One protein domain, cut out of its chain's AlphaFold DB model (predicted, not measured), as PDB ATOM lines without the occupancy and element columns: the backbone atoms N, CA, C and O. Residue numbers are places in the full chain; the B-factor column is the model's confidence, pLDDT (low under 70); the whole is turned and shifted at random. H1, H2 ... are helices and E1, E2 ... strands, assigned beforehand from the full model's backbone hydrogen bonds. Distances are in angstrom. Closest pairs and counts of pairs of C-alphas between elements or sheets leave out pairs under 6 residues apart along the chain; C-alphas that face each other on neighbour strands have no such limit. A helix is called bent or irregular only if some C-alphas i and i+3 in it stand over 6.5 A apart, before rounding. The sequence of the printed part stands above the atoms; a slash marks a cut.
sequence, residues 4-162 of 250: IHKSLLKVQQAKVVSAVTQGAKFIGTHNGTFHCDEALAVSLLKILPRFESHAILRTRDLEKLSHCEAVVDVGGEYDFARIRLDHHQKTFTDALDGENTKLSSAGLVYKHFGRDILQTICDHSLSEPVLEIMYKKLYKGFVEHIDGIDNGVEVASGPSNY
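This is residues 4 to 162 of the 250 residues of an uncharacterized protein of Aphanomyces astaci (UniProt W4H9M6). H2 packs on one face of a small three-stranded sheet and makes a three-helix bundle with the hairpin of H4 and H5. Short H3 lies over the sheet's opposite face, and H1 packs on residues 43 to 47 of H2. The 159 printed residues hold five named helices and three named strands, in chain order H1 E1 H2 E2 H3 E3 H4 H5; the sheet's order is E2 E1 E3, parallel. The class is mostly helix, with under half of the residues in named elements; the whole is compact, with a radius of gyration of the C-alphas of 15.6 A and spans of 49 by 40 by 26 A.

H1, residues 4 to 12, begins with C-alpha 4 at (10.605, -2.010, 2.423). E1 is residues 26 to 29, H2 residues 36 to 47, 16.6 A, E2 residues 55 to 58, H3 residues 62 to 66 and E3 residues 70 to 72. H4, residues 105 to 121, 20.2 A, is irregular: C-alphas 112 and 115 are 7.8 A apart. H5, residues 128 to 150, 30.5 A, is only just irregular, with C-alphas 141 and 144 6.9 A apart; C-alpha 150 is at (-4.505, -20.940, -11.152).

H1 touches the hub, H2, closest at the C-alphas of Ser 7 and Ile 47, 5.8 A. H2 is on the sheet at a height of 9.2 A, on the opposite face from H3. H2 and H4 touch, the C-alphas of Ala 41 and Ala 106 being closest at 4.1 A. N 28 and O 70 of E1 and E3 are 2.8 A apart; N 57 and O 27 of E2 and E1, 2.8 A. O i to N i+4 pairs are within hydrogen-bond range throughout H1, H2 and H3, in 11 of 13 in H4 and 16 of 19 in H5.

The C-alphas farthest apart, of Gln 22 and Gly 158, are 52.0 A apart. The printed part has no cut; the links H1 to E1 and E3 to H4 are long. Residues 4 to 11 are under pLDDT 70.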
ATOM      1  N   ILE A   4      11.290  -1.643   3.672       56.88
ATOM      2  CA  ILE A   4      10.605  -2.010   2.423       56.88
ATOM      3  C   ILE A   4      11.513  -2.013   1.186       56.88
ATOM      4  O   ILE A   4      11.446  -2.916   0.355       56.88
ATOM      5  N   HIS A   5      12.323  -0.964   1.008       58.62
ATOM      6  CA  HIS A   5      13.135  -0.833  -0.198       58.62
ATOM      7  C   HIS A   5      14.256  -1.874  -0.211       58.62
ATOM      8  O   HIS A   5      14.613  -2.365  -1.277       58.62
ATOM      9  N   LYS A   6      14.755  -2.262   0.970       62.41
ATOM     10  CA  LYS A   6      15.715  -3.359   1.098       62.41
ATOM     11  C   LYS A   6      15.059  -4.694   0.740       62.41
ATOM     12  O   LYS A   6      15.616  -5.403  -0.088       62.41
ATOM     13  N   SER A   7      13.873  -5.002   1.273       61.72
ATOM     14  CA  SER A   7      13.176  -6.264   0.965       61.72
ATOM     15  C   SER A   7      12.850  -6.397  -0.528       61.72
ATOM     16  O   SER A   7      13.119  -7.431  -1.130       61.72
ATOM     17  N   LEU A   8      12.370  -5.329  -1.173       64.31
ATOM     18  CA  LEU A   8      12.076  -5.323  -2.615       64.31
ATOM     19  C   LEU A   8      13.313  -5.504  -3.498       64.31
ATOM     20  O   LEU A   8      13.269  -6.274  -4.456       64.31
ATOM     21  N   LEU A   9      14.409  -4.806  -3.190       62.41
ATOM     22  CA  LEU A   9      15.661  -4.955  -3.937       62.41
ATOM     23  C   LEU A   9      16.215  -6.380  -3.820       62.41
ATOM     24  O   LEU A   9      16.715  -6.920  -4.802       62.41
ATOM     25  N   LYS A  10      16.077  -7.008  -2.647       64.56
ATOM     26  CA  LYS A  10      16.515  -8.392  -2.418       64.56
ATOM     27  C   LYS A  10      15.700  -9.408  -3.221       64.56
ATOM     28  O   LYS A  10      16.286 -10.329  -3.783       64.56
ATOM     29  N   VAL A  11      14.378  -9.228  -3.341       69.81
ATOM     30  CA  VAL A  11      13.547 -10.094  -4.202       69.81
ATOM     31  C   VAL A  11      14.009 -10.014  -5.662       69.81
ATOM     32  O   VAL A  11      14.163 -11.043  -6.311       69.81
ATOM     33  N   GLN A  12      14.304  -8.812  -6.164       70.38
ATOM     34  CA  GLN A  12      14.739  -8.600  -7.553       70.38
ATOM     35  C   GLN A  12      16.121  -9.184  -7.875       70.38
ATOM     36  O   GLN A  12      16.411  -9.462  -9.035       70.38
ATOM     37  N   GLN A  13      16.978  -9.355  -6.868       76.56
ATOM     38  CA  GLN A  13      18.353  -9.845  -7.023       76.56
ATOM     39  C   GLN A  13      18.493 -11.345  -6.730       76.56
ATOM     40  O   GLN A  13      19.608 -11.863  -6.671       76.56
ATOM     41  N   ALA A  14      17.378 -12.054  -6.528       83.19
ATOM     42  CA  ALA A  14      17.389 -13.480  -6.246       83.19
ATOM     43  C   ALA A  14      18.108 -14.257  -7.361       83.19
ATOM     44  O   ALA A  14      17.723 -14.194  -8.529       83.19
ATOM     45  N   LYS A  15      19.135 -15.033  -7.000       92.69
ATOM     46  CA  LYS A  15      19.807 -15.920  -7.953       92.69
ATOM     47  C   LYS A  15      18.843 -17.037  -8.359       92.69
ATOM     48  O   LYS A  15      18.405 -17.796  -7.499       92.69
ATOM     49  N   VAL A  16      18.554 -17.160  -9.652       95.25
ATOM     50  CA  VAL A  16      17.768 -18.269 -10.217       95.25
ATOM     51  C   VAL A  16      18.725 -19.298 -10.815       95.25
ATOM     52  O   VAL A  16      19.606 -18.937 -11.595       95.25
ATOM     53  N   VAL A  17      18.586 -20.570 -10.442       97.06
ATOM     54  CA  VAL A  17      19.482 -21.668 -10.847       97.06
ATOM     55  C   VAL A  17      18.704 -22.926 -11.241       97.06
ATOM     56  O   VAL A  17      17.529 -23.072 -10.915       97.06
ATOM     57  N   SER A  18      19.377 -23.857 -11.921       96.38
ATOM     58  CA  SER A  18      18.849 -25.176 -12.323       96.38
ATOM     59  C   SER A  18      19.575 -26.365 -11.666       96.38
ATOM     60  O   SER A  18      19.194 -27.525 -11.857       96.38
ATOM     61  N   ALA A  19      20.626 -26.091 -10.889       95.94
ATOM     62  CA  ALA A  19      21.449 -27.088 -10.215       95.94
ATOM     63  C   ALA A  19      21.641 -26.730  -8.739       95.94
ATOM     64  O   ALA A  19      21.728 -25.554  -8.377       95.94
ATOM     65  N   VAL A  20      21.727 -27.764  -7.903       96.00
ATOM     66  CA  VAL A  20      22.044 -27.629  -6.480       96.00
ATOM     67  C   VAL A  20      23.518 -27.249  -6.345       96.00
ATOM     68  O   VAL A  20      24.378 -27.753  -7.061       96.00
ATOM     69  N   THR A  21      23.810 -26.328  -5.434       94.44
ATOM     70  CA  THR A  21      25.176 -25.946  -5.057       94.44
ATOM     71  C   THR A  21      25.344 -26.227  -3.574       94.44
ATOM     72  O   THR A  21      24.506 -25.813  -2.773       94.44
ATOM     73  N   GLN A  22      26.412 -26.930  -3.205       90.31
ATOM     74  CA  GLN A  22      26.676 -27.292  -1.816       90.31
ATOM     75  C   GLN A  22      26.825 -26.037  -0.939       90.31
ATOM     76  O   GLN A  22      27.436 -25.051  -1.348       90.31
ATOM     77  N   GLY A  23      26.228 -26.061   0.256       89.06
ATOM     78  CA  GLY A  23      26.246 -24.940   1.205       89.06
ATOM     79  C   GLY A  23      25.266 -23.800   0.897       89.06
ATOM     80  O   GLY A  23      25.099 -22.912   1.730       89.06
ATOM     81  N   ALA A  24      24.583 -23.819  -0.251       93.88
ATOM     82  CA  ALA A  24      23.510 -22.876  -0.556       93.88
ATOM     83  C   ALA A  24      22.145 -23.406  -0.092       93.88
ATOM     84  O   ALA A  24      21.926 -24.613   0.008       93.88
ATOM     85  N   LYS A  25      21.209 -22.485   0.162       97.38
ATOM     86  CA  LYS A  25      19.813 -22.792   0.490       97.38
ATOM     87  C   LYS A  25      18.885 -22.363  -0.639       97.38
ATOM     88  O   LYS A  25      19.132 -21.347  -1.297       97.38
ATOM     89  N   PHE A  26      17.806 -23.120  -0.833       98.38
ATOM     90  CA  PHE A  26      16.940 -22.980  -2.001       98.38
ATOM     91  C   PHE A  26      15.455 -22.895  -1.652       98.38
ATOM     92  O   PHE A  26      14.985 -23.557  -0.723       98.38
ATOM     93  N   ILE A  27      14.731 -22.110  -2.453       98.62
ATOM     94  CA  ILE A  27      13.289 -22.250  -2.678       98.62
ATOM     95  C   ILE A  27      13.126 -22.971  -4.020       98.62
ATOM     96  O   ILE A  27      13.620 -22.484  -5.039       98.62
ATOM     97  N   GLY A  28      12.485 -24.135  -4.019       98.50
ATOM     98  CA  GLY A  28      12.230 -24.938  -5.212       98.50
ATOM     99  C   GLY A  28      10.912 -24.570  -5.885       98.50
ATOM    100  O   GLY A  28       9.913 -24.374  -5.201       98.50
ATOM    101  N   THR A  29      10.902 -24.515  -7.214       98.62
ATOM    102  CA  THR A  29       9.678 -24.447  -8.026       98.62
ATOM    103  C   THR A  29       9.905 -25.101  -9.390       98.62
ATOM    104  O   THR A  29      11.042 -25.431  -9.741       98.62
ATOM    105  N   HIS A  30       8.857 -25.315 -10.178       98.12
ATOM    106  CA  HIS A  30       8.974 -25.971 -11.470       98.12
ATOM    107  C   HIS A  30       9.733 -25.124 -12.516       98.12
ATOM    108  O   HIS A  30       9.862 -23.896 -12.470       98.12
ATOM    109  N   ASN A  31      10.268 -25.815 -13.521       97.00
ATOM    110  CA  ASN A  31      11.048 -25.241 -14.622       97.00
ATOM    111  C   ASN A  31      10.250 -25.099 -15.934       97.00
ATOM    112  O   ASN A  31      10.847 -25.076 -17.007       97.00
ATOM    113  N   GLY A  32       8.914 -25.062 -15.863       94.19
ATOM    114  CA  GLY A  32       8.036 -24.929 -17.036       94.19
ATOM    115  C   GLY A  32       7.743 -23.481 -17.443       94.19
ATOM    116  O   GLY A  32       8.421 -22.545 -17.009       94.19
ATOM    117  N   THR A  33       6.702 -23.310 -18.267       93.31
ATOM    118  CA  THR A  33       6.009 -22.020 -18.433       93.31
ATOM    119  C   THR A  33       5.640 -21.491 -17.063       93.31
ATOM    120  O   THR A  33       5.133 -22.266 -16.266       93.31
ATOM    121  N   PHE A  34       5.945 -20.229 -16.791       91.62
ATOM    122  CA  PHE A  34       5.693 -19.654 -15.478       91.62
ATOM    123  C   PHE A  34       4.289 -19.053 -15.388       91.62
ATOM    124  O   PHE A  34       3.800 -18.478 -16.368       91.62
ATOM    125  N   HIS A  35       3.683 -19.136 -14.212       93.38
ATOM    126  CA  HIS A  35       2.403 -18.538 -13.878       93.38
ATOM    127  C   HIS A  35       2.587 -17.414 -12.852       93.38
ATOM    128  O   HIS A  35       3.693 -17.035 -12.451       93.38
ATOM    129  N   CYS A  36       1.478 -16.764 -12.500       94.44
ATOM    130  CA  CYS A  36       1.501 -15.768 -11.433       94.44
ATOM    131  C   CYS A  36       1.617 -16.442 -10.059       94.44
ATOM    132  O   CYS A  36       2.141 -15.818  -9.135       94.44
ATOM    133  N   ASP A  37       1.146 -17.687  -9.940       97.50
ATOM    134  CA  ASP A  37       1.102 -18.429  -8.687       97.50
ATOM    135  C   ASP A  37       2.491 -18.610  -8.075       97.50
ATOM    136  O   ASP A  37       2.816 -18.005  -7.050       97.50
ATOM    137  N   GLU A  38       3.371 -19.350  -8.742       96.44
ATOM    138  CA  GLU A  38       4.688 -19.662  -8.213       96.44
ATOM    139  C   GLU A  38       5.592 -18.424  -8.152       96.44
ATOM    140  O   GLU A  38       6.404 -18.272  -7.231       96.44
ATOM    141  N   ALA A  39       5.405 -17.474  -9.074       95.12
ATOM    142  CA  ALA A  39       6.097 -16.189  -9.034       95.12
ATOM    143  C   ALA A  39       5.728 -15.375  -7.778       95.12
ATOM    144  O   ALA A  39       6.609 -14.782  -7.135       95.12
ATOM    145  N   LEU A  40       4.444 -15.349  -7.403       95.38
ATOM    146  CA  LEU A  40       3.978 -14.695  -6.183       95.38
ATOM    147  C   LEU A  40       4.381 -15.489  -4.936       95.38
ATOM    148  O   LEU A  40       4.878 -14.879  -3.989       95.38
ATOM    149  N   ALA A  41       4.254 -16.816  -4.941       97.81
ATOM    150  CA  ALA A  41       4.637 -17.689  -3.832       97.81
ATOM    151  C   ALA A  41       6.114 -17.498  -3.443       97.81
ATOM    152  O   ALA A  41       6.434 -17.222  -2.284       97.81
ATOM    153  N   VAL A  42       7.020 -17.537  -4.429       96.69
ATOM    154  CA  VAL A  42       8.449 -17.270  -4.216       96.69
ATOM    155  C   VAL A  42       8.666 -15.844  -3.707       96.69
ATOM    156  O   VAL A  42       9.407 -15.639  -2.745       96.69
ATOM    157  N   SER A  43       8.008 -14.851  -4.312       93.81
ATOM    158  CA  SER A  43       8.130 -13.448  -3.895       93.81
ATOM    159  C   SER A  43       7.725 -13.230  -2.436       93.81
ATOM    160  O   SER A  43       8.414 -12.513  -1.712       93.81
ATOM    161  N   LEU A  44       6.628 -13.857  -2.006       95.06
ATOM    162  CA  LEU A  44       6.110 -13.802  -0.642       95.06
ATOM    163  C   LEU A  44       7.099 -14.410   0.354       95.06
ATOM    164  O   LEU A  44       7.445 -13.757   1.337       95.06
ATOM    165  N   LEU A  45       7.622 -15.607   0.073       96.50
ATOM    166  CA  LEU A  45       8.635 -16.241   0.922       96.50
ATOM    167  C   LEU A  45       9.881 -15.359   1.049       96.50
ATOM    168  O   LEU A  45      10.360 -15.125   2.156       96.50
ATOM    169  N   LYS A  46      10.375 -14.799  -0.062       94.19
ATOM    170  CA  LYS A  46      11.583 -13.959  -0.081       94.19
ATOM    171  C   LYS A  46      11.465 -12.639   0.690       94.19
ATOM    172  O   LYS A  46      12.494 -12.007   0.926       94.19
ATOM    173  N   ILE A  47      10.260 -12.210   1.071       91.69
ATOM    174  CA  ILE A  47      10.077 -11.060   1.972       91.69
ATOM    175  C   ILE A  47      10.553 -11.399   3.385       91.69
ATOM    176  O   ILE A  47      11.068 -10.517   4.071       91.69
ATOM    177  N   LEU A  48      10.402 -12.653   3.813       93.44
ATOM    178  CA  LEU A  48      10.753 -13.082   5.159       93.44
ATOM    179  C   LEU A  48      12.276 -13.174   5.331       93.44
ATOM    180  O   LEU A  48      12.949 -13.761   4.476       93.44
ATOM    181  N   PRO A  49      12.827 -12.730   6.479       92.69
ATOM    182  CA  PRO A  49      14.257 -12.850   6.776       92.69
ATOM    183  C   PRO A  49      14.794 -14.282   6.664       92.69
ATOM    184  O   PRO A  49      15.953 -14.491   6.325       92.69
ATOM    185  N   ARG A  50      13.942 -15.285   6.908       94.88
ATOM    186  CA  ARG A  50      14.302 -16.700   6.784       94.88
ATOM    187  C   ARG A  50      14.707 -17.092   5.361       94.88
ATOM    188  O   ARG A  50      15.617 -17.899   5.223       94.88
ATOM    189  N   PHE A  51      14.047 -16.551   4.335       95.62
ATOM    190  CA  PHE A  51      14.221 -16.969   2.936       95.62
ATOM    191  C   PHE A  51      14.836 -15.885   2.036       95.62
ATOM    192  O   PHE A  51      15.009 -16.082   0.825       95.62
ATOM    193  N   GLU A  52      15.152 -14.712   2.592       91.50
ATOM    194  CA  GLU A  52      15.591 -13.556   1.807       91.50
ATOM    195  C   GLU A  52      16.862 -13.840   0.989       91.50
ATOM    196  O   GLU A  52      16.983 -13.365  -0.143       91.50
ATOM    197  N   SER A  53      17.774 -14.673   1.502       92.88
ATOM    198  CA  SER A  53      19.049 -15.021   0.862       92.88
ATOM    199  C   SER A  53      19.005 -16.310   0.036       92.88
ATOM    200  O   SER A  53      19.964 -16.603  -0.678       92.88
ATOM    201  N   HIS A  54      17.899 -17.063   0.071       96.06
ATOM    202  CA  HIS A  54      17.771 -18.318  -0.672       96.06
ATOM    203  C   HIS A  54      17.782 -18.069  -2.178       96.06
ATOM    204  O   HIS A  54      17.124 -17.148  -2.682       96.06
ATOM    205  N   ALA A  55      18.500 -18.922  -2.903       96.75
ATOM    206  CA  ALA A  55      18.414 -18.983  -4.354       96.75
ATOM    207  C   ALA A  55      17.102 -19.663  -4.780       96.75
ATOM    208  O   ALA A  55      16.525 -20.460  -4.041       96.75
ATOM    209  N   ILE A  56      16.629 -19.358  -5.982       97.75
ATOM    210  CA  ILE A  56      15.445 -19.982  -6.573       97.75
ATOM    211  C   ILE A  56      15.926 -21.133  -7.453       97.75
ATOM    212  O   ILE A  56      16.594 -20.902  -8.461       97.75
ATOM    213  N   LEU A  57      15.609 -22.369  -7.074       98.44
ATOM    214  CA  LEU A  57      15.934 -23.563  -7.846       98.44
ATOM    215  C   LEU A  57      14.734 -23.947  -8.716       98.44
ATOM    216  O   LEU A  57      13.703 -24.372  -8.200       98.44
ATOM    217  N   ARG A  58      14.869 -23.817 -10.040       98.19
ATOM    218  CA  ARG A  58      13.829 -24.216 -10.998       98.19
ATOM    219  C   ARG A  58      14.082 -25.634 -11.502       98.19
ATOM    220  O   ARG A  58      15.005 -25.850 -12.288       98.19
ATOM    221  N   THR A  59      13.274 -26.601 -11.071       98.19
ATOM    222  CA  THR A  59      13.417 -28.026 -11.420       98.19
ATOM    223  C   THR A  59      12.136 -28.821 -11.126       98.19
ATOM    224  O   THR A  59      11.301 -28.387 -10.344       98.19
ATOM    225  N   ARG A  60      11.989 -30.005 -11.732       97.88
ATOM    226  CA  ARG A  60      10.991 -31.034 -11.351       97.88
ATOM    227  C   ARG A  60      11.623 -32.311 -10.788       97.88
ATOM    228  O   ARG A  60      10.926 -33.255 -10.444       97.88
ATOM    229  N   ASP A  61      12.947 -32.335 -10.723       98.31
ATOM    230  CA  ASP A  61      13.727 -33.431 -10.166       98.31
ATOM    231  C   ASP A  61      13.529 -33.497  -8.643       98.31
ATOM    232  O   ASP A  61      13.933 -32.577  -7.924       98.31
ATOM    233  N   LEU A  62      12.897 -34.573  -8.166       97.69
ATOM    234  CA  LEU A  62      12.571 -34.775  -6.752       97.69
ATOM    235  C   LEU A  62      13.818 -34.854  -5.864       97.69
ATOM    236  O   LEU A  62      13.784 -34.390  -4.723       97.69
ATOM    237  N   GLU A  63      14.931 -35.376  -6.381       97.62
ATOM    238  CA  GLU A  63      16.187 -35.441  -5.637       97.62
ATOM    239  C   GLU A  63      16.719 -34.027  -5.394       97.62
ATOM    240  O   GLU A  63      17.032 -33.656  -4.259       97.62
ATOM    241  N   LYS A  64      16.712 -33.172  -6.423       98.25
ATOM    242  CA  LYS A  64      17.090 -31.756  -6.276       98.25
ATOM    243  C   LYS A  64      16.131 -30.994  -5.360       98.25
ATOM    244  O   LYS A  64      16.587 -30.196  -4.547       98.25
ATOM    245  N   LEU A  65      14.825 -31.250  -5.454       98.38
ATOM    246  CA  LEU A  65      13.821 -30.627  -4.583       98.38
ATOM    247  C   LEU A  65      13.968 -31.047  -3.114       98.38
ATOM    248  O   LEU A  65      13.618 -30.271  -2.225       98.38
ATOM    249  N   SER A  66      14.522 -32.231  -2.832       97.25
ATOM    250  CA  SER A  66      14.783 -32.664  -1.453       97.25
ATOM    251  C   SER A  66      15.795 -31.764  -0.721       97.25
ATOM    252  O   SER A  66      15.717 -31.623   0.496       97.25
ATOM    253  N   HIS A  67      16.657 -31.062  -1.468       97.62
ATOM    254  CA  HIS A  67      17.632 -30.097  -0.948       97.62
ATOM    255  C   HIS A  67      17.041 -28.699  -0.683       97.62
ATOM    256  O   HIS A  67      17.724 -27.826  -0.139       97.62
ATOM    257  N   CYS A  68      15.794 -28.448  -1.090       98.38
ATOM    258  CA  CYS A  68      15.132 -27.164  -0.892       98.38
ATOM    259  C   CYS A  68      14.528 -27.054   0.510       98.38
ATOM    260  O   CYS A  68      13.856 -27.969   0.998       98.38
ATOM    261  N   GLU A  69      14.696 -25.879   1.121       98.25
ATOM    262  CA  GLU A  69      14.087 -25.571   2.417       98.25
ATOM    263  C   GLU A  69      12.575 -25.346   2.278       98.25
ATOM    264  O   GLU A  69      11.816 -25.751   3.150       98.25
ATOM    265  N   ALA A  70      12.143 -24.763   1.160       98.75
ATOM    266  CA  ALA A  70      10.741 -24.624   0.779       98.75
ATOM    267  C   ALA A  70      10.558 -25.055  -0.678       98.75
ATOM    268  O   ALA A  70      11.436 -24.799  -1.504       98.75
ATOM    269  N   VAL A  71       9.431 -25.680  -1.004       98.81
ATOM    270  CA  VAL A  71       9.059 -26.043  -2.378       98.81
ATOM    271  C   VAL A  71       7.634 -25.572  -2.635       98.81
ATOM    272  O   VAL A  71       6.753 -25.827  -1.819       98.81
ATOM    273  N   VAL A  72       7.429 -24.876  -3.751       98.81
ATOM    274  CA  VAL A  72       6.138 -24.316  -4.165       98.81
ATOM    275  C   VAL A  72       5.830 -24.736  -5.597       98.81
ATOM    276  O   VAL A  72       6.736 -24.774  -6.435       98.81
ATOM    277  N   ASP A  73       4.562 -25.023  -5.873       98.56
ATOM    278  CA  ASP A  73       4.045 -25.299  -7.220       98.56
ATOM    279  C   ASP A  73       4.712 -26.479  -7.955       98.56
ATOM    280  O   ASP A  73       4.791 -26.554  -9.183       98.56
ATOM    281  N   VAL A  74       5.305 -27.397  -7.186       98.44
ATOM    282  CA  VAL A  74       5.946 -28.606  -7.696       98.44
ATOM    283  C   VAL A  74       6.148 -29.630  -6.579       98.44
ATOM    284  O   VAL A  74       6.296 -29.284  -5.409       98.44
ATOM    285  N   GLY A  75       6.253 -30.901  -6.956       97.31
ATOM    286  CA  GLY A  75       6.551 -32.009  -6.045       97.31
ATOM    287  C   GLY A  75       5.331 -32.848  -5.676       97.31
ATOM    288  O   GLY A  75       5.504 -33.949  -5.165       97.31
ATOM    289  N   GLY A  76       4.118 -32.385  -5.989       97.12
ATOM    290  CA  GLY A  76       2.880 -33.130  -5.790       97.12
ATOM    291  C   GLY A  76       2.518 -33.333  -4.321       97.12
ATOM    292  O   GLY A  76       1.744 -34.230  -4.008       97.12
ATOM    293  N   GLU A  77       3.024 -32.496  -3.413       97.06
ATOM    294  CA  GLU A  77       2.856 -32.648  -1.961       97.06
ATOM    295  C   GLU A  77       2.498 -31.321  -1.270       97.06
ATOM    296  O   GLU A  77       3.162 -30.301  -1.473       97.06
ATOM    297  N   TYR A  78       1.480 -31.368  -0.403       98.38
ATOM    298  CA  TYR A  78       1.203 -30.329   0.582       98.38
ATOM    299  C   TYR A  78       1.526 -30.851   1.985       98.38
ATOM    300  O   TYR A  78       0.784 -31.647   2.556       98.38
ATOM    301  N   ASP A  79       2.644 -30.387   2.534       98.19
ATOM    302  CA  ASP A  79       3.103 -30.656   3.893       98.19
ATOM    303  C   ASP A  79       3.790 -29.397   4.429       98.19
ATOM    304  O   ASP A  79       4.927 -29.074   4.070       98.19
ATOM    305  N   PHE A  80       3.103 -28.670   5.311       98.19
ATOM    306  CA  PHE A  80       3.644 -27.442   5.882       98.19
ATOM    307  C   PHE A  80       4.827 -27.679   6.832       98.19
ATOM    308  O   PHE A  80       5.735 -26.848   6.873       98.19
ATOM    309  N   ALA A  81       4.888 -28.816   7.535       97.88
ATOM    310  CA  ALA A  81       6.014 -29.122   8.421       97.88
ATOM    311  C   ALA A  81       7.328 -29.234   7.630       97.88
ATOM    312  O   ALA A  81       8.391 -28.834   8.111       97.88
ATOM    313  N   ARG A  82       7.240 -29.704   6.379       97.81
ATOM    314  CA  ARG A  82       8.349 -29.752   5.411       97.81
ATOM    315  C   ARG A  82       8.352 -28.578   4.427       97.81
ATOM    316  O   ARG A  82       9.195 -28.545   3.534       97.81
ATOM    317  N   ILE A  83       7.438 -27.617   4.564       98.56
ATOM    318  CA  ILE A  83       7.249 -26.465   3.664       98.56
ATOM    319  C   ILE A  83       7.176 -26.908   2.190       98.56
ATOM    320  O   ILE A  83       7.866 -26.385   1.311       98.56
ATOM    321  N   ARG A  84       6.372 -27.940   1.934       98.69
ATOM    322  CA  ARG A  84       5.950 -28.387   0.606       98.69
ATOM    323  C   ARG A  84       4.557 -27.822   0.380       98.69
ATOM    324  O   ARG A  84       3.638 -28.146   1.122       98.69
ATOM    325  N   LEU A  85       4.441 -26.877  -0.540       98.75
ATOM    326  CA  LEU A  85       3.254 -26.049  -0.739       98.75
ATOM    327  C   LEU A  85       2.816 -26.165  -2.198       98.75
ATOM    328  O   LEU A  85       2.834 -25.184  -2.935       98.75
ATOM    329  N   ASP A  86       2.514 -27.389  -2.617       98.50
ATOM    330  CA  ASP A  86       1.950 -27.701  -3.927       98.50
ATOM    331  C   ASP A  86       0.454 -28.025  -3.768       98.50
ATOM    332  O   ASP A  86       0.074 -28.703  -2.817       98.50
ATOM    333  N   HIS A  87      -0.381 -27.556  -4.692       98.12
ATOM    334  CA  HIS A  87      -1.842 -27.706  -4.703       98.12
ATOM    335  C   HIS A  87      -2.361 -28.684  -5.784       98.12
ATOM    336  O   HIS A  87      -3.571 -28.933  -5.885       98.12
ATOM    337  N   HIS A  88      -1.467 -29.257  -6.601       97.00
ATOM    338  CA  HIS A  88      -1.815 -30.082  -7.764       97.00
ATOM    339  C   HIS A  88      -2.365 -31.478  -7.424       97.00
ATOM    340  O   HIS A  88      -2.689 -32.259  -8.329       97.00
ATOM    341  N   GLN A  89      -2.480 -31.849  -6.146       97.38
ATOM    342  CA  GLN A  89      -3.045 -33.146  -5.785       97.38
ATOM    343  C   GLN A  89      -4.535 -33.162  -6.133       97.38
ATOM    344  O   GLN A  89      -5.286 -32.242  -5.810       97.38
ATOM    345  N   LYS A  90      -5.003 -34.256  -6.747       94.06
ATOM    346  CA  LYS A  90      -6.427 -34.420  -7.097       94.06
ATOM    347  C   LYS A  90      -7.352 -34.306  -5.882       94.06
ATOM    348  O   LYS A  90      -8.492 -33.885  -6.019       94.06
ATOM    349  N   THR A  91      -6.856 -34.697  -4.711       95.12
ATOM    350  CA  THR A  91      -7.575 -34.672  -3.435       95.12
ATOM    351  C   THR A  91      -7.446 -33.344  -2.693       95.12
ATOM    352  O   THR A  91      -8.058 -33.191  -1.643       95.12
ATOM    353  N   PHE A  92      -6.636 -32.403  -3.182       97.06
ATOM    354  CA  PHE A  92      -6.430 -31.131  -2.504       97.06
ATOM    355  C   PHE A  92      -7.634 -30.213  -2.725       97.06
ATOM    356  O   PHE A  92      -7.992 -29.892  -3.864       97.06
ATOM    357  N   THR A  93      -8.258 -29.801  -1.624       96.62
ATOM    358  CA  THR A  93      -9.473 -28.971  -1.599       96.62
ATOM    359  C   THR A  93      -9.409 -27.873  -0.536       96.62
ATOM    360  O   THR A  93     -10.436 -27.286  -0.210       96.62
ATOM    361  N   ASP A  94      -8.234 -27.615   0.045       97.62
ATOM    362  CA  ASP A  94      -8.084 -26.599   1.087       97.62
ATOM    363  C   ASP A  94      -8.402 -25.200   0.545       97.62
ATOM    364  O   ASP A  94      -7.960 -24.807  -0.538       97.62
ATOM    365  N   ALA A  95      -9.099 -24.430   1.374       97.69
ATOM    366  CA  ALA A  95      -9.324 -23.001   1.218       97.69
ATOM    367  C   ALA A  95      -8.704 -22.237   2.405       97.69
ATOM    368  O   ALA A  95      -8.220 -22.838   3.381       97.69
ATOM    369  N   LEU A  96      -8.693 -20.904   2.323       97.06
ATOM    370  CA  LEU A  96      -8.452 -20.060   3.494       97.06
ATOM    371  C   LEU A  96      -9.698 -20.057   4.396       97.06
ATOM    372  O   LEU A  96     -10.818 -20.131   3.900       97.06
ATOM    373  N   ASP A  97      -9.518 -19.949   5.713       93.12
ATOM    374  CA  ASP A  97     -10.627 -19.949   6.673       93.12
ATOM    375  C   ASP A  97     -11.693 -18.892   6.334       93.12
ATOM    376  O   ASP A  97     -11.414 -17.691   6.301       93.12
ATOM    377  N   GLY A  98     -12.932 -19.348   6.133       92.44
ATOM    378  CA  GLY A  98     -14.069 -18.496   5.770       92.44
ATOM    379  C   GLY A  98     -14.200 -18.198   4.273       92.44
ATOM    380  O   GLY A  98     -15.111 -17.468   3.890       92.44
ATOM    381  N   GLU A  99     -13.336 -18.771   3.437       95.00
ATOM    382  CA  GLU A  99     -13.327 -18.602   1.986       95.00
ATOM    383  C   GLU A  99     -13.644 -19.921   1.276       95.00
ATOM    384  O   GLU A  99     -13.443 -21.005   1.819       95.00
ATOM    385  N   ASN A 100     -14.134 -19.827   0.038       93.88
ATOM    386  CA  ASN A 100     -14.494 -20.998  -0.775       93.88
ATOM    387  C   ASN A 100     -13.506 -21.260  -1.920       93.88
ATOM    388  O   ASN A 100     -13.572 -22.299  -2.573       93.88
ATOM    389  N   THR A 101     -12.613 -20.309  -2.197       95.81
ATOM    390  CA  THR A 101     -11.631 -20.423  -3.273       95.81
ATOM    391  C   THR A 101     -10.552 -21.421  -2.861       95.81
ATOM    392  O   THR A 101      -9.872 -21.231  -1.851       95.81
ATOM    393  N   LYS A 102     -10.402 -22.495  -3.647       97.25
ATOM    394  CA  LYS A 102      -9.315 -23.468  -3.493       97.25
ATOM    395  C   LYS A 102      -7.974 -22.737  -3.602       97.25
ATOM    396  O   LYS A 102      -7.797 -21.953  -4.527       97.25
ATOM    397  N   LEU A 103      -7.048 -22.995  -2.680       98.56
ATOM    398  CA  LEU A 103      -5.744 -22.323  -2.667       98.56
ATOM    399  C   LEU A 103      -4.849 -22.805  -3.815       98.56
ATOM    400  O   LEU A 103      -4.878 -23.979  -4.186       98.56
ATOM    401  N   SER A 104      -4.039 -21.911  -4.371       98.62
ATOM    402  CA  SER A 104      -2.845 -22.276  -5.141       98.62
ATOM    403  C   SER A 104      -1.604 -22.182  -4.242       98.62
ATOM    404  O   SER A 104      -1.719 -21.982  -3.024       98.62
ATOM    405  N   SER A 105      -0.397 -22.331  -4.785       98.62
ATOM    406  CA  SER A 105       0.830 -22.292  -3.979       98.62
ATOM    407  C   SER A 105       1.046 -20.928  -3.305       98.62
ATOM    408  O   SER A 105       1.510 -20.857  -2.164       98.62
ATOM    409  N   ALA A 106       0.668 -19.827  -3.958       98.50
ATOM    410  CA  ALA A 106       0.670 -18.483  -3.389       98.50
ATOM    411  C   ALA A 106      -0.318 -18.360  -2.224       98.50
ATOM    412  O   ALA A 106       0.044 -17.816  -1.175       98.50
ATOM    413  N   GLY A 107      -1.533 -18.894  -2.375       98.62
ATOM    414  CA  GLY A 107      -2.519 -18.992  -1.304       98.62
ATOM    415  C   GLY A 107      -2.025 -19.817  -0.124       98.62
ATOM    416  O   GLY A 107      -2.177 -19.389   1.017       98.62
ATOM    417  N   LEU A 108      -1.353 -20.943  -0.373       98.81
ATOM    418  CA  LEU A 108      -0.734 -21.777   0.662       98.81
ATOM    419  C   LEU A 108       0.386 -21.041   1.411       98.81
ATOM    420  O   LEU A 108       0.414 -21.047   2.644       98.81
ATOM    421  N   VAL A 109       1.279 -20.347   0.695       98.81
ATOM    422  CA  VAL A 109       2.288 -19.477   1.325       98.81
ATOM    423  C   VAL A 109       1.603 -18.401   2.167       98.81
ATOM    424  O   VAL A 109       2.019 -18.149   3.296       98.81
ATOM    425  N   TYR A 110       0.540 -17.776   1.659       98.62
ATOM    426  CA  TYR A 110      -0.181 -16.736   2.384       98.62
ATOM    427  C   TYR A 110      -0.925 -17.269   3.616       98.62
ATOM    428  O   TYR A 110      -0.895 -16.631   4.668       98.62
ATOM    429  N   LYS A 111      -1.543 -18.452   3.522       98.62
ATOM    430  CA  LYS A 111      -2.224 -19.136   4.629       98.62
ATOM    431  C   LYS A 111      -1.286 -19.266   5.825       98.62
ATOM    432  O   LYS A 111      -1.632 -18.827   6.920       98.62
ATOM    433  N   HIS A 112      -0.071 -19.753   5.586       98.56
ATOM    434  CA  HIS A 112       0.888 -20.049   6.650       98.56
ATOM    435  C   HIS A 112       1.774 -18.879   7.070       98.56
ATOM    436  O   HIS A 112       2.092 -18.747   8.246       98.56
ATOM    437  N   PHE A 113       2.166 -18.017   6.133       98.44
ATOM    438  CA  PHE A 113       3.146 -16.957   6.385       98.44
ATOM    439  C   PHE A 113       2.595 -15.540   6.219       98.44
ATOM    440  O   PHE A 113       3.312 -14.570   6.460       98.44
ATOM    441  N   GLY A 114       1.339 -15.367   5.799       97.25
ATOM    442  CA  GLY A 114       0.792 -14.053   5.445       97.25
ATOM    443  C   GLY A 114       0.853 -13.036   6.587       97.25
ATOM    444  O   GLY A 114       1.095 -11.856   6.337       97.25
ATOM    445  N   ARG A 115       0.716 -13.490   7.839       97.06
ATOM    446  CA  ARG A 115       0.864 -12.655   9.043       97.06
ATOM    447  C   ARG A 115       2.299 -12.159   9.223       97.06
ATOM    448  O   ARG A 115       2.519 -10.952   9.323       97.06
ATOM    449  N   ASP A 116       3.275 -13.060   9.152       96.50
ATOM    450  CA  ASP A 116       4.700 -12.721   9.252       96.50
ATOM    451  C   ASP A 116       5.154 -11.811   8.107       96.50
ATOM    452  O   ASP A 116       5.919 -10.864   8.308       96.50
ATOM    453  N   ILE A 117       4.644 -12.055   6.897       94.25
ATOM    454  CA  ILE A 117       4.900 -11.226   5.717       94.25
ATOM    455  C   ILE A 117       4.366  -9.810   5.945       94.25
ATOM    456  O   ILE A 117       5.080  -8.835   5.704       94.25
ATOM    457  N   LEU A 118       3.127  -9.678   6.426       92.19
ATOM    458  CA  LEU A 118       2.519  -8.383   6.723       92.19
ATOM    459  C   LEU A 118       3.288  -7.624   7.803       92.19
ATOM    460  O   LEU A 118       3.580  -6.441   7.613       92.19
ATOM    461  N   GLN A 119       3.666  -8.299   8.888       91.81
ATOM    462  CA  GLN A 119       4.504  -7.700   9.921       91.81
ATOM    463  C   GLN A 119       5.850  -7.249   9.346       91.81
ATOM    464  O   GLN A 119       6.233  -6.098   9.529       91.81
ATOM    465  N   THR A 120       6.518  -8.086   8.551       89.94
ATOM    466  CA  THR A 120       7.806  -7.745   7.927       89.94
ATOM    467  C   THR A 120       7.694  -6.509   7.025       89.94
ATOM    468  O   THR A 120       8.510  -5.593   7.106       89.94
ATOM    469  N   ILE A 121       6.657  -6.426   6.182       85.06
ATOM    470  CA  ILE A 121       6.424  -5.268   5.298       85.06
ATOM    471  C   ILE A 121       6.179  -3.980   6.094       85.06
ATOM    472  O   ILE A 121       6.550  -2.879   5.655       85.06
ATOM    473  N   CYS A 122       5.509  -4.109   7.234       84.69
ATOM    474  CA  CYS A 122       5.139  -3.011   8.113       84.69
ATOM    475  C   CYS A 122       6.148  -2.796   9.247       84.69
ATOM    476  O   CYS A 122       5.808  -2.132  10.221       84.69
ATOM    477  N   ASP A 123       7.378  -3.302   9.118       86.88
ATOM    478  CA  ASP A 123       8.454  -3.142  10.104       86.88
ATOM    479  C   ASP A 123       8.012  -3.536  11.536       86.88
ATOM    480  O   ASP A 123       8.334  -2.861  12.509       86.88
ATOM    481  N   HIS A 124       7.220  -4.607  11.648       88.81
ATOM    482  CA  HIS A 124       6.634  -5.157  12.879       88.81
ATOM    483  C   HIS A 124       5.787  -4.165  13.700       88.81
ATOM    484  O   HIS A 124       5.656  -4.297  14.913       88.81
ATOM    485  N   SER A 125       5.211  -3.152  13.045       87.88
ATOM    486  CA  SER A 125       4.445  -2.088  13.714       87.88
ATOM    487  C   SER A 125       2.939  -2.348  13.833       87.88
ATOM    488  O   SER A 125       2.222  -1.506  14.377       87.88
ATOM    489  N   LEU A 126       2.426  -3.467  13.307       88.19
ATOM    490  CA  LEU A 126       0.991  -3.752  13.336       88.19
ATOM    491  C   LEU A 126       0.598  -4.377  14.675       88.19
ATOM    492  O   LEU A 126       1.218  -5.345  15.116       88.19
ATOM    493  N   SER A 127      -0.467  -3.863  15.292       92.94
ATOM    494  CA  SER A 127      -1.131  -4.547  16.403       92.94
ATOM    495  C   SER A 127      -1.919  -5.756  15.895       92.94
ATOM    496  O   SER A 127      -2.340  -5.779  14.738       92.94
ATOM    497  N   GLU A 128      -2.173  -6.732  16.768       94.75
ATOM    498  CA  GLU A 128      -2.884  -7.968  16.404       94.75
ATOM    499  C   GLU A 128      -4.253  -7.723  15.731       94.75
ATOM    500  O   GLU A 128      -4.499  -8.282  14.661       94.75
ATOM    501  N   PRO A 129      -5.128  -6.822  16.232       95.06
ATOM    502  CA  PRO A 129      -6.413  -6.571  15.575       95.06
ATOM    503  C   PRO A 129      -6.261  -5.991  14.163       95.06
ATOM    504  O   PRO A 129      -7.014  -6.339  13.253       95.06
ATOM    505  N   VAL A 130      -5.272  -5.113  13.965       91.31
ATOM    506  CA  VAL A 130      -4.987  -4.516  12.655       91.31
ATOM    507  C   VAL A 130      -4.402  -5.568  11.718       91.31
ATOM    508  O   VAL A 130      -4.805  -5.637  10.556       91.31
ATOM    509  N   LEU A 131      -3.495  -6.413  12.214       94.00
ATOM    510  CA  LEU A 131      -2.894  -7.505  11.458       94.00
ATOM    511  C   LEU A 131      -3.962  -8.448  10.898       94.00
ATOM    512  O   LEU A 131      -3.943  -8.719   9.699       94.00
ATOM    513  N   GLU A 132      -4.937  -8.859  11.709       95.56
ATOM    514  CA  GLU A 132      -6.024  -9.741  11.269       95.56
ATOM    515  C   GLU A 132      -6.925  -9.098  10.207       95.56
ATOM    516  O   GLU A 132      -7.284  -9.726   9.205       95.56
ATOM    517  N   ILE A 133      -7.261  -7.815  10.373       94.00
ATOM    518  CA  ILE A 133      -8.023  -7.060   9.368       94.00
ATOM    519  C   ILE A 133      -7.236  -6.981   8.055       94.00
ATOM    520  O   ILE A 133      -7.803  -7.160   6.971       94.00
ATOM    521  N   MET A 134      -5.935  -6.696   8.140       91.38
ATOM    522  CA  MET A 134      -5.056  -6.612   6.979       91.38
ATOM    523  C   MET A 134      -4.891  -7.966   6.295       91.38
ATOM    524  O   MET A 134      -4.930  -8.010   5.066       91.38
ATOM    525  N   TYR A 135      -4.761  -9.046   7.065       95.94
ATOM    526  CA  TYR A 135      -4.619 -10.410   6.574       95.94
ATOM    527  C   TYR A 135      -5.803 -10.807   5.685       95.94
ATOM    528  O   TYR A 135      -5.644 -11.115   4.503       95.94
ATOM    529  N   LYS A 136      -7.023 -10.651   6.205       96.19
ATOM    530  CA  LYS A 136      -8.251 -10.972   5.462       96.19
ATOM    531  C   LYS A 136      -8.432 -10.087   4.228       96.19
ATOM    532  O   LYS A 136      -8.693 -10.573   3.129       96.19
ATOM    533  N   LYS A 137      -8.251  -8.769   4.373       93.69
ATOM    534  CA  LYS A 137      -8.433  -7.824   3.256       93.69
ATOM    535  C   LYS A 137      -7.397  -8.009   2.153       93.69
ATOM    536  O   LYS A 137      -7.720  -7.809   0.981       93.69
ATOM    537  N   LEU A 138      -6.156  -8.335   2.507       92.88
ATOM    538  CA  LEU A 138      -5.108  -8.562   1.525       92.88
ATOM    539  C   LEU A 138      -5.325  -9.889   0.797       92.88
ATOM    540  O   LEU A 138      -5.158  -9.906  -0.418       92.88
ATOM    541  N   TYR A 139      -5.785 -10.939   1.482       96.31
ATOM    542  CA  TYR A 139      -6.196 -12.169   0.811       96.31
ATOM    543  C   TYR A 139      -7.294 -11.911  -0.231       96.31
ATOM    544  O   TYR A 139      -7.013 -11.983  -1.429       96.31
ATOM    545  N   LYS A 140      -8.487 -11.472   0.207       94.19
ATOM    546  CA  LYS A 140      -9.644 -11.189  -0.675       94.19
ATOM    547  C   LYS A 140      -9.306 -10.233  -1.806       94.19
ATOM    548  O   LYS A 140      -9.815 -10.308  -2.917       94.19
ATOM    549  N   GLY A 141      -8.485  -9.240  -1.490       90.69
ATOM    550  CA  GLY A 141      -8.183  -8.171  -2.412       90.69
ATOM    551  C   GLY A 141      -7.058  -8.492  -3.390       90.69
ATOM    552  O   GLY A 141      -6.931  -7.774  -4.380       90.69
ATOM    553  N   PHE A 142      -6.166  -9.430  -3.091       91.44
ATOM    554  CA  PHE A 142      -4.907  -9.556  -3.827       91.44
ATOM    555  C   PHE A 142      -4.442 -10.994  -4.028       91.44
ATOM    556  O   PHE A 142      -3.941 -11.279  -5.103       91.44
ATOM    557  N   VAL A 143      -4.607 -11.899  -3.069       96.06
ATOM    558  CA  VAL A 143      -4.132 -13.286  -3.237       96.06
ATOM    559  C   VAL A 143      -5.204 -14.159  -3.887       96.06
ATOM    560  O   VAL A 143      -4.907 -14.846  -4.853       96.06
ATOM    561  N   GLU A 144      -6.463 -14.033  -3.466       97.31
ATOM    562  CA  GLU A 144      -7.555 -14.930  -3.879       97.31
ATOM    563  C   GLU A 144      -7.756 -15.016  -5.401       97.31
ATOM    564  O   GLU A 144      -8.005 -16.086  -5.938       97.31
ATOM    565  N   HIS A 145      -7.627 -13.904  -6.134       95.62
ATOM    566  CA  HIS A 145      -7.768 -13.958  -7.594       95.62
ATOM    567  C   HIS A 145      -6.643 -14.731  -8.292       95.62
ATOM    568  O   HIS A 145      -6.844 -15.195  -9.408       95.62
ATOM    569  N   ILE A 146      -5.472 -14.856  -7.661       96.69
ATOM    570  CA  ILE A 146      -4.388 -15.707  -8.159       96.69
ATOM    571  C   ILE A 146      -4.744 -17.170  -7.903       96.69
ATOM    572  O   ILE A 146      -4.710 -17.946  -8.849       96.69
ATOM    573  N   ASP A 147      -5.206 -17.491  -6.687       97.94
ATOM    574  CA  ASP A 147      -5.704 -18.829  -6.334       97.94
ATOM    575  C   ASP A 147      -6.802 -19.298  -7.300       97.94
ATOM    576  O   ASP A 147      -6.757 -20.413  -7.818       97.94
ATOM    577  N   GLY A 148      -7.780 -18.430  -7.573       96.81
ATOM    578  CA  GLY A 148      -8.890 -18.728  -8.469       96.81
ATOM    579  C   GLY A 148      -8.440 -18.981  -9.907       96.81
ATOM    580  O   GLY A 148      -8.803 -20.004 -10.481       96.81
ATOM    581  N   ILE A 149      -7.613 -18.092 -10.475       96.19
ATOM    582  CA  ILE A 149      -7.112 -18.233 -11.853       96.19
ATOM    583  C   ILE A 149      -6.310 -19.526 -12.013       96.19
ATOM    584  O   ILE A 149      -6.498 -20.247 -12.990       96.19
ATOM    585  N   ASP A 150      -5.425 -19.813 -11.064       97.31
ATOM    586  CA  ASP A 150      -4.505 -20.940 -11.152       97.31
ATOM    587  C   ASP A 150      -5.217 -22.294 -10.975       97.31
ATOM    588  O   ASP A 150      -4.933 -23.262 -11.678       97.31
ATOM    589  N   ASN A 151      -6.269 -22.333 -10.151       96.44
ATOM    590  CA  ASN A 151      -7.154 -23.496 -10.035       96.44
ATOM    591  C   ASN A 151      -8.231 -23.584 -11.140       96.44
ATOM    592  O   ASN A 151      -9.097 -24.459 -11.072       96.44
ATOM    593  N   GLY A 152      -8.211 -22.700 -12.145       94.31
ATOM    594  CA  GLY A 152      -9.176 -22.711 -13.252       94.31
ATOM    595  C   GLY A 152     -10.607 -22.338 -12.847       94.31
ATOM    596  O   GLY A 152     -11.566 -22.773 -13.482       94.31
ATOM    597  N   VAL A 153     -10.768 -21.562 -11.775       93.31
ATOM    598  CA  VAL A 153     -12.061 -21.039 -11.327       93.31
ATOM    599  C   VAL A 153     -12.407 -19.810 -12.160       93.31
ATOM    600  O   VAL A 153     -11.644 -18.851 -12.221       93.31
ATOM    601  N   GLU A 154     -13.585 -19.809 -12.780       90.94
ATOM    602  CA  GLU A 154     -14.094 -18.641 -13.500       90.94
ATOM    603  C   GLU A 154     -14.311 -17.453 -12.553       90.94
ATOM    604  O   GLU A 154     -14.755 -17.618 -11.415       90.94
ATOM    605  N   VAL A 155     -14.085 -16.228 -13.041       90.56
ATOM    606  CA  VAL A 155     -14.254 -15.004 -12.231       90.56
ATOM    607  C   VAL A 155     -15.684 -14.877 -11.696       90.56
ATOM    608  O   VAL A 155     -15.893 -14.428 -10.566       90.56
ATOM    609  N   ALA A 156     -16.672 -15.274 -12.499       88.81
ATOM    610  CA  ALA A 156     -18.074 -15.289 -12.116       88.81
ATOM    611  C   ALA A 156     -18.810 -16.431 -12.822       88.81
ATOM    612  O   ALA A 156     -18.809 -16.526 -14.046       88.81
ATOM    613  N   SER A 157     -19.506 -17.247 -12.039       82.25
ATOM    614  CA  SER A 157     -20.451 -18.273 -12.504       82.25
ATOM    615  C   SER A 157     -21.872 -17.969 -12.001       82.25
ATOM    616  O   SER A 157     -22.648 -18.870 -11.693       82.25
ATOM    617  N   GLY A 158     -22.179 -16.675 -11.849       86.88
ATOM    618  CA  GLY A 158     -23.306 -16.123 -11.096       86.88
ATOM    619  C   GLY A 158     -22.826 -14.884 -10.326       86.88
ATOM    620  O   GLY A 158     -22.299 -13.962 -10.955       86.88
ATOM    621  N   PRO A 159     -22.937 -14.848  -8.983       85.75
ATOM    622  CA  PRO A 159     -22.153 -13.925  -8.164       85.75
ATOM    623  C   PRO A 159     -20.645 -14.061  -8.443       85.75
ATOM    624  O   PRO A 159     -20.170 -15.121  -8.850       85.75
ATOM    625  N   SER A 160     -19.885 -12.984  -8.227       88.94
ATOM    626  CA  SER A 160     -18.426 -12.992  -8.409       88.94
ATOM    627  C   SER A 160     -17.782 -14.003  -7.457       88.94
ATOM    628  O   SER A 160     -17.976 -13.892  -6.246       88.94
ATOM    629  N   ASN A 161     -16.990 -14.936  -7.990       90.38
ATOM    630  CA  ASN A 161     -16.257 -15.924  -7.193       90.38
ATOM    631  C   ASN A 161     -15.078 -15.263  -6.464       90.38
ATOM    632  O   ASN A 161     -14.850 -15.510  -5.286       90.38
ATOM    633  N   TYR A 162     -14.380 -14.351  -7.144       92.88
ATOM    634  CA  TYR A 162     -13.312 -13.525  -6.578       92.88
ATOM    635  C   TYR A 162     -13.229 -12.171  -7.295       92.88
ATOM    636  O   TYR A 162     -13.797 -11.984  -8.372       92.88
TER     637      TYR A 162